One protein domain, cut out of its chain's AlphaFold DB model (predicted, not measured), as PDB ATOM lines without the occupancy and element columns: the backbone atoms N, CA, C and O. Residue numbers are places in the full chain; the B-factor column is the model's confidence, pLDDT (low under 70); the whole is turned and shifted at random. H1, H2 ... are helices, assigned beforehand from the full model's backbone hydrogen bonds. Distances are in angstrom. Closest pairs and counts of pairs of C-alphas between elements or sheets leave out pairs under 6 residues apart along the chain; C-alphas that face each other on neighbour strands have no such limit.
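This is residues 222 to 281 of the 281 residues of the protein "Transcription factor" of Ganoderma sinense ZZ0214-1 (UniProt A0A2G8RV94). The model shows a helical hairpin, H1 and H2 side by side, with a shorter third helix, H3, whose last residues come in beside the first part of H1. H3 and H1 follow one another lengthwise, and a wide loop, residues 257 to 270, swings out beyond the hairpin and folds back from the end of H2 to the start of H3. The printed part has 60 residues with three named helices, in the order H1, H2, H3, and no named strand; the class is all helix. It is loose, with a radius of gyration of the C-alphas of 13.3 A. The outline is a rod whose C-alphas span 45 by 19 by 15 A.

H1, residues 222 to 235, and H2, residues 242 to 256, form a helical hairpin. They touch, with 21 pairs of C-alphas within 8 A, and the closest C-alphas, those of Ala 231 and Thr 243, are 4.8 A apart. Their lines stand at a shallow tilt of 19 degrees, and they run opposite ways. H3, residues 271 to 280, touches H1, which meets it with residues 224 to 228 alone. The closest C-alphas of these two helices are those of Gln 225 and Ala 279, 6.0 A apart. H1 and H3 run the same way at a shallow tilt of 34.8 degrees, only just short of steep. H2 and H3 are close but not clearly touching; their closest C-alphas, those of Ala 254 and Val 280, are 7.0 A apart. They run opposite ways at a steep tilt of 45 degrees. In H1, H2 and H3 every O i to N i+4 pair is within hydrogen-bond range.

H1 begins at C-alpha 222, at (127.363, 239.824, 309.576), and is 19.9 A long from first to last C-alpha. H2 begins at C-alpha 242, at (139.636, 225.471, 302.987), and is the longest helix, with 15 residues over 21.7 A. H3 has 10 residues over 14.6 A and ends at C-alpha 280, at (138.488, 242.280, 312.734). Trp 281 follows it as the chain's last residue.

The two C-alphas farthest apart are those of Ala 238, in the link from H1 to H2, and Ser 267, in the link from H2 to H3, at 45.4 A. The link from H1 to H2, with 6 residues, is short, and the link from H2 to H3, with 14 residues, is long. The C-alphas of residues 257 to 270 lie 9 to 23 A from the mean of the C-alphas. The first and last printed C-alphas, of His 222 and Trp 281, are 15.1 A apart. The printed part has no cut. Its mean pLDDT is 80.5, and residues 239, 242 and 262 to 267 are under 70.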
ATOM      1  N   HIS A 222     127.727 241.234 309.539       87.19
ATOM      2  CA  HIS A 222     127.363 239.824 309.576       87.19
ATOM      3  C   HIS A 222     128.137 238.980 308.562       87.19
ATOM      4  O   HIS A 222     128.391 237.813 308.842       87.19
ATOM      5  N   ASP A 223     128.563 239.547 307.432       83.94
ATOM      6  CA  ASP A 223     129.351 238.811 306.444       83.94
ATOM      7  C   ASP A 223     130.727 238.453 307.028       83.94
ATOM      8  O   ASP A 223     131.151 237.303 306.927       83.94
ATOM      9  N   LEU A 224     131.381 239.380 307.748       88.62
ATOM     10  CA  LEU A 224     132.628 239.081 308.470       88.62
ATOM     11  C   LEU A 224     132.439 238.048 309.576       88.62
ATOM     12  O   LEU A 224     133.230 237.113 309.684       88.62
ATOM     13  N   GLN A 225     131.375 238.177 310.368       90.31
ATOM     14  CA  GLN A 225     131.068 237.204 311.417       90.31
ATOM     15  C   GLN A 225     130.860 235.800 310.830       90.31
ATOM     16  O   GLN A 225     131.358 234.819 311.382       90.31
ATOM     17  N   VAL A 226     130.183 235.697 309.680       84.69
ATOM     18  CA  VAL A 226     130.007 234.434 308.953       84.69
ATOM     19  C   VAL A 226     131.347 233.883 308.472       84.69
ATOM     20  O   VAL A 226     131.576 232.685 308.642       84.69
ATOM     21  N   TYR A 227     132.250 234.708 307.929       84.75
ATOM     22  CA  TYR A 227     133.586 234.248 307.531       84.75
ATOM     23  C   TYR A 227     134.371 233.670 308.718       84.75
ATOM     24  O   TYR A 227     134.891 232.560 308.611       84.75
ATOM     25  N   VAL A 228     134.392 234.359 309.865       88.81
ATOM     26  CA  VAL A 228     135.101 233.896 311.074       88.81
ATOM     27  C   VAL A 228     134.503 232.591 311.609       88.81
ATOM     28  O   VAL A 228     135.229 231.630 311.856       88.81
ATOM     29  N   LEU A 229     133.178 232.511 311.739       84.12
ATOM     30  CA  LEU A 229     132.507 231.306 312.237       84.12
ATOM     31  C   LEU A 229     132.659 230.117 311.279       84.12
ATOM     32  O   LEU A 229     132.829 228.982 311.723       84.12
ATOM     33  N   THR A 230     132.645 230.371 309.969       77.38
ATOM     34  CA  THR A 230     132.883 229.341 308.949       77.38
ATOM     35  C   THR A 230     134.317 228.823 309.025       77.38
ATOM     36  O   THR A 230     134.525 227.615 308.964       77.38
ATOM     37  N   ALA A 231     135.301 229.709 309.211       81.00
ATOM     38  CA  ALA A 231     136.701 229.331 309.382       81.00
ATOM     39  C   ALA A 231     136.909 228.437 310.619       81.00
ATOM     40  O   ALA A 231     137.527 227.377 310.512       81.00
ATOM     41  N   LEU A 232     136.324 228.812 311.764       85.81
ATOM     42  CA  LEU A 232     136.380 228.017 312.998       85.81
ATOM     43  C   LEU A 232     135.727 226.642 312.836       85.81
ATOM     44  O   LEU A 232     136.262 225.644 313.312       85.81
ATOM     45  N   PHE A 233     134.584 226.577 312.150       78.56
ATOM     46  CA  PHE A 233     133.920 225.307 311.875       78.56
ATOM     47  C   PHE A 233     134.781 224.409 310.983       78.56
ATOM     48  O   PHE A 233     135.025 223.258 311.336       78.56
ATOM     49  N   LEU A 234     135.278 224.933 309.856       70.94
ATOM     50  CA  LEU A 234     136.049 224.161 308.876       70.94
ATOM     51  C   LEU A 234     137.354 223.606 309.452       70.94
ATOM     52  O   LEU A 234     137.742 222.495 309.090       70.94
ATOM     53  N   GLN A 235     137.977 224.313 310.397       75.88
ATOM     54  CA  GLN A 235     139.156 223.830 311.118       75.88
ATOM     55  C   GLN A 235     138.901 222.520 311.891       75.88
ATOM     56  O   GLN A 235     139.826 221.731 312.057       75.88
ATOM     57  N   GLY A 236     137.661 222.258 312.322       73.44
ATOM     58  CA  GLY A 236     137.259 221.015 312.994       73.44
ATOM     59  C   GLY A 236     136.745 219.913 312.060       73.44
ATOM     60  O   GLY A 236     136.237 218.903 312.541       73.44
ATOM     61  N   THR A 237     136.819 220.104 310.738       78.50
ATOM     62  CA  THR A 237     136.312 219.147 309.738       78.50
ATOM     63  C   THR A 237     137.440 218.449 308.977       78.50
ATOM     64  O   THR A 237     138.610 218.782 309.130       78.50
ATOM     65  N   ALA A 238     137.082 217.519 308.087       71.62
ATOM     66  CA  ALA A 238     138.019 216.857 307.178       71.62
ATOM     67  C   ALA A 238     138.627 217.782 306.095       71.62
ATOM     68  O   ALA A 238     139.456 217.331 305.308       71.62
ATOM     69  N   ALA A 239     138.242 219.065 306.030       67.31
ATOM     70  CA  ALA A 239     138.723 220.018 305.022       67.31
ATOM     71  C   ALA A 239     139.384 221.284 305.622       67.31
ATOM     72  O   ALA A 239     139.029 222.400 305.226       67.31
ATOM     73  N   PRO A 240     140.376 221.170 306.529       72.81
ATOM     74  CA  PRO A 240     140.953 222.323 307.232       72.81
ATOM     75  C   PRO A 240     141.721 223.290 306.312       72.81
ATOM     76  O   PRO A 240     141.851 224.468 306.626       72.81
ATOM     77  N   HIS A 241     142.184 222.834 305.144       75.75
ATOM     78  CA  HIS A 241     142.862 223.676 304.146       75.75
ATOM     79  C   HIS A 241     141.936 224.751 303.544       75.75
ATOM     80  O   HIS A 241     142.389 225.824 303.146       75.75
ATOM     81  N   THR A 242     140.619 224.506 303.513       69.81
ATOM     82  CA  THR A 242     139.636 225.471 302.987       69.81
ATOM     83  C   THR A 242     139.489 226.710 303.874       69.81
ATOM     84  O   THR A 242     139.086 227.773 303.393       69.81
ATOM     85  N   THR A 243     139.894 226.611 305.142       79.44
ATOM     86  CA  THR A 243     139.887 227.701 306.120       79.44
ATOM     87  C   THR A 243     140.697 228.907 305.641       79.44
ATOM     88  O   THR A 243     140.246 230.041 305.797       79.44
ATOM     89  N   TRP A 244     141.843 228.699 304.985       82.12
ATOM     90  CA  TRP A 244     142.691 229.799 304.501       82.12
ATOM     91  C   TRP A 244     141.987 230.668 303.459       82.12
ATOM     92  O   TRP A 244     142.070 231.896 303.508       82.12
ATOM     93  N   ALA A 245     141.228 230.048 302.553       78.31
ATOM     94  CA  ALA A 245     140.465 230.769 301.540       78.31
ATOM     95  C   ALA A 245     139.332 231.601 302.166       78.31
ATOM     96  O   ALA A 245     139.096 232.736 301.748       78.31
ATOM     97  N   VAL A 246     138.658 231.056 303.186       76.94
ATOM     98  CA  VAL A 246     137.583 231.738 303.924       76.94
ATOM     99  C   VAL A 246     138.130 232.927 304.716       76.94
ATOM    100  O   VAL A 246     137.576 234.021 304.619       76.94
ATOM    101  N   ILE A 247     139.252 232.753 305.423       87.06
ATOM    102  CA  ILE A 247     139.927 233.841 306.147       87.06
ATOM    103  C   ILE A 247     140.378 234.930 305.169       87.06
ATOM    104  O   ILE A 247     140.081 236.105 305.371       87.06
ATOM    105  N   GLY A 248     141.029 234.555 304.064       83.69
ATOM    106  CA  GLY A 248     141.483 235.511 303.055       83.69
ATOM    107  C   GLY A 248     140.338 236.286 302.391       83.69
ATOM    108  O   GLY A 248     140.520 237.448 302.026       83.69
ATOM    109  N   ALA A 249     139.163 235.671 302.220       80.50
ATOM    110  CA  ALA A 249     137.961 236.358 301.744       80.50
ATOM    111  C   ALA A 249     137.412 237.340 302.794       80.50
ATOM    112  O   ALA A 249     137.104 238.481 302.452       80.50
ATOM    113  N   GLY A 250     137.368 236.934 304.068       85.06
ATOM    114  CA  GLY A 250     136.973 237.800 305.181       85.06
ATOM    115  C   GLY A 250     137.878 239.024 305.338       85.06
ATOM    116  O   GLY A 250     137.381 240.137 305.478       85.06
ATOM    117  N   ILE A 251     139.199 238.860 305.216       89.94
ATOM    118  CA  ILE A 251     140.148 239.984 305.272       89.94
ATOM    119  C   ILE A 251     139.879 240.980 304.140       89.94
ATOM    120  O   ILE A 251     139.788 242.178 304.388       89.94
ATOM    121  N   ARG A 252     139.704 240.505 302.902       87.06
ATOM    122  CA  ARG A 252     139.391 241.380 301.759       87.06
ATOM    123  C   ARG A 252     138.084 242.143 301.967       87.06
ATOM    124  O   ARG A 252     138.052 243.345 301.731       87.06
ATOM    125  N   ALA A 253     137.056 241.476 302.487       84.06
ATOM    126  CA  ALA A 253     135.793 242.109 302.856       84.06
ATOM    127  C   ALA A 253     135.968 243.179 303.956       84.06
ATOM    128  O   ALA A 253     135.372 244.249 303.870       84.06
ATOM    129  N   ALA A 254     136.821 242.937 304.957       88.06
ATOM    130  CA  ALA A 254     137.133 243.909 306.011       88.06
ATOM    131  C   ALA A 254     137.931 245.115 305.486       88.06
ATOM    132  O   ALA A 254     137.780 246.242 305.971       88.06
ATOM    133  N   VAL A 255     138.799 244.878 304.498       88.56
ATOM    134  CA  VAL A 255     139.571 245.927 303.832       88.56
ATOM    135  C   VAL A 255     138.668 246.822 302.992       88.56
ATOM    136  O   VAL A 255     138.777 248.041 303.119       88.56
ATOM    137  N   ASP A 256     137.750 246.229 302.227       83.81
ATOM    138  CA  ASP A 256     136.804 246.925 301.345       83.81
ATOM    139  C   ASP A 256     135.971 247.983 302.086       83.81
ATOM    140  O   ASP A 256     135.865 249.128 301.655       83.81
ATOM    141  N   VAL A 257     135.483 247.654 303.284       87.56
ATOM    142  CA  VAL A 257     134.698 248.591 304.113       87.56
ATOM    143  C   VAL A 257     135.536 249.482 305.030       87.56
ATOM    144  O   VAL A 257     134.998 250.261 305.817       87.56
ATOM    145  N   GLY A 258     136.864 249.360 304.982       86.62
ATOM    146  CA  GLY A 258     137.764 250.145 305.825       86.62
ATOM    147  C   GLY A 258     137.760 249.760 307.310       86.62
ATOM    148  O   GLY A 258     138.310 250.507 308.117       86.62
ATOM    149  N   ALA A 259     137.199 248.607 307.693       85.62
ATOM    150  CA  ALA A 259     137.112 248.171 309.095       85.62
ATOM    151  C   ALA A 259     138.485 247.844 309.719       85.62
ATOM    152  O   ALA A 259     138.657 247.892 310.936       85.62
ATOM    153  N   HIS A 260     139.492 247.587 308.880       85.44
ATOM    154  CA  HIS A 260     140.899 247.475 309.273       85.44
ATOM    155  C   HIS A 260     141.521 248.803 309.749       85.44
ATOM    156  O   HIS A 260     142.638 248.807 310.259       85.44
ATOM    157  N   ARG A 261     140.855 249.951 309.558       82.19
ATOM    158  CA  ARG A 261     141.381 251.259 309.972       82.19
ATOM    159  C   ARG A 261     140.828 251.640 311.337       82.19
ATOM    160  O   ARG A 261     139.618 251.739 311.529       82.19
ATOM    161  N   LYS A 262     141.719 251.936 312.284       68.06
ATOM    162  CA  LYS A 262     141.332 252.481 313.588       68.06
ATOM    163  C   LYS A 262     140.910 253.944 313.420       68.06
ATOM    164  O   LYS A 262     141.732 254.785 313.062       68.06
ATOM    165  N   LYS A 263     139.636 254.263 313.664       65.88
ATOM    166  CA  LYS A 263     139.156 255.655 313.673       65.88
ATOM    167  C   LYS A 263     139.679 256.361 314.930       65.88
ATOM    168  O   LYS A 263     139.541 255.845 316.033       65.88
ATOM    169  N   VAL A 264     140.309 257.522 314.745       58.91
ATOM    170  CA  VAL A 264     141.036 258.263 315.798       58.91
ATOM    171  C   VAL A 264     140.140 259.265 316.556       58.91
ATOM    172  O   VAL A 264     140.541 259.770 317.597       58.91
ATOM    173  N   TYR A 265     138.906 259.522 316.098       50.38
ATOM    174  CA  TYR A 265     138.116 260.689 316.531       50.38
ATOM    175  C   TYR A 265     136.700 260.387 317.060       50.38
ATOM    176  O   TYR A 265     135.761 261.108 316.730       50.38
ATOM    177  N   THR A 266     136.519 259.373 317.911       57.81
ATOM    178  CA  THR A 266     135.274 259.226 318.694       57.81
ATOM    179  C   THR A 266     135.564 258.812 320.136       57.81
ATOM    180  O   THR A 266     136.154 257.769 320.401       57.81
ATOM    181  N   SER A 267     135.149 259.653 321.086       65.75
ATOM    182  CA  SER A 267     135.391 259.486 322.529       65.75
ATOM    183  C   SER A 267     134.566 258.357 323.159       65.75
ATOM    184  O   SER A 267     134.925 257.854 324.221       65.75
ATOM    185  N   THR A 268     133.471 257.945 322.515       76.75
ATOM    186  CA  THR A 268     132.631 256.815 322.931       76.75
ATOM    187  C   THR A 268     132.264 255.991 321.696       76.75
ATOM    188  O   THR A 268     131.542 256.512 320.842       76.75
ATOM    189  N   PRO A 269     132.751 254.744 321.560       74.00
ATOM    190  CA  PRO A 269     132.426 253.908 320.415       74.00
ATOM    191  C   PRO A 269     130.968 253.451 320.489       74.00
ATOM    192  O   PRO A 269     130.441 253.129 321.557       74.00
ATOM    193  N   THR A 270     130.308 253.428 319.338       86.12
ATOM    194  CA  THR A 270     128.962 252.862 319.214       86.12
ATOM    195  C   THR A 270     129.000 251.335 319.332       86.12
ATOM    196  O   THR A 270     130.033 250.698 319.122       86.12
ATOM    197  N   VAL A 271     127.853 250.717 319.640       88.12
ATOM    198  CA  VAL A 271     127.737 249.246 319.711       88.12
ATOM    199  C   VAL A 271     128.155 248.594 318.391       88.12
ATOM    200  O   VAL A 271     128.860 247.590 318.394       88.12
ATOM    201  N   GLU A 272     127.749 249.173 317.261       84.62
ATOM    202  CA  GLU A 272     128.103 248.664 315.936       84.62
ATOM    203  C   GLU A 272     129.613 248.749 315.669       84.62
ATOM    204  O   GLU A 272     130.205 247.782 315.191       84.62
ATOM    205  N   GLU A 273     130.264 249.856 316.035       83.62
ATOM    206  CA  GLU A 273     131.720 250.005 315.907       83.62
ATOM    207  C   GLU A 273     132.485 248.982 316.753       83.62
ATOM    208  O   GLU A 273     133.466 248.403 316.281       83.62
ATOM    209  N   GLU A 274     132.017 248.696 317.970       87.62
ATOM    210  CA  GLU A 274     132.600 247.645 318.807       87.62
ATOM    211  C   GLU A 274     132.419 246.246 318.200       87.62
ATOM    212  O   GLU A 274     133.314 245.406 318.307       87.62
ATOM    213  N   LEU A 275     131.296 245.976 317.527       89.44
ATOM    214  CA  LEU A 275     131.085 244.698 316.844       89.44
ATOM    215  C   LEU A 275     132.003 244.533 315.630       89.44
ATOM    216  O   LEU A 275     132.576 243.458 315.450       89.44
ATOM    217  N   TRP A 276     132.187 245.586 314.831       87.62
ATOM    218  CA  TRP A 276     133.166 245.587 313.740       87.62
ATOM    219  C   TRP A 276     134.583 245.386 314.256       87.62
ATOM    220  O   TRP A 276     135.334 244.586 313.702       87.62
ATOM    221  N   ARG A 277     134.931 246.061 315.353       85.81
ATOM    222  CA  ARG A 277     136.233 245.915 315.997       85.81
ATOM    223  C   ARG A 277     136.483 244.467 316.418       85.81
ATOM    224  O   ARG A 277     137.526 243.940 316.066       85.81
ATOM    225  N   ARG A 278     135.523 243.809 317.075       88.25
ATOM    226  CA  ARG A 278     135.624 242.390 317.483       88.25
ATOM    227  C   ARG A 278     135.698 241.409 316.316       88.25
ATOM    228  O   ARG A 278     136.236 240.321 316.470       88.25
ATOM    229  N   ALA A 279     135.079 241.738 315.184       88.00
ATOM    230  CA  ALA A 279     135.110 240.878 314.006       88.00
ATOM    231  C   ALA A 279     136.460 240.939 313.266       88.00
ATOM    232  O   ALA A 279     136.761 240.031 312.495       88.00
ATOM    233  N   VAL A 280     137.245 242.003 313.473       87.31
ATOM    234  CA  VAL A 280     138.488 242.280 312.734       87.31
ATOM    235  C   VAL A 280     139.750 242.130 313.593       87.31
ATOM    236  O   VAL A 280     140.766 241.685 313.062       87.31
ATOM    237  N   TRP A 281     139.701 242.505 314.875       84.12
ATOM    238  CA  TRP A 281     140.836 242.576 315.808       84.12
ATOM    239  C   TRP A 281     140.658 241.626 316.988       84.12
ATOM    240  O   TRP A 281     141.675 241.023 317.395       84.12
TER     241      TRP A 281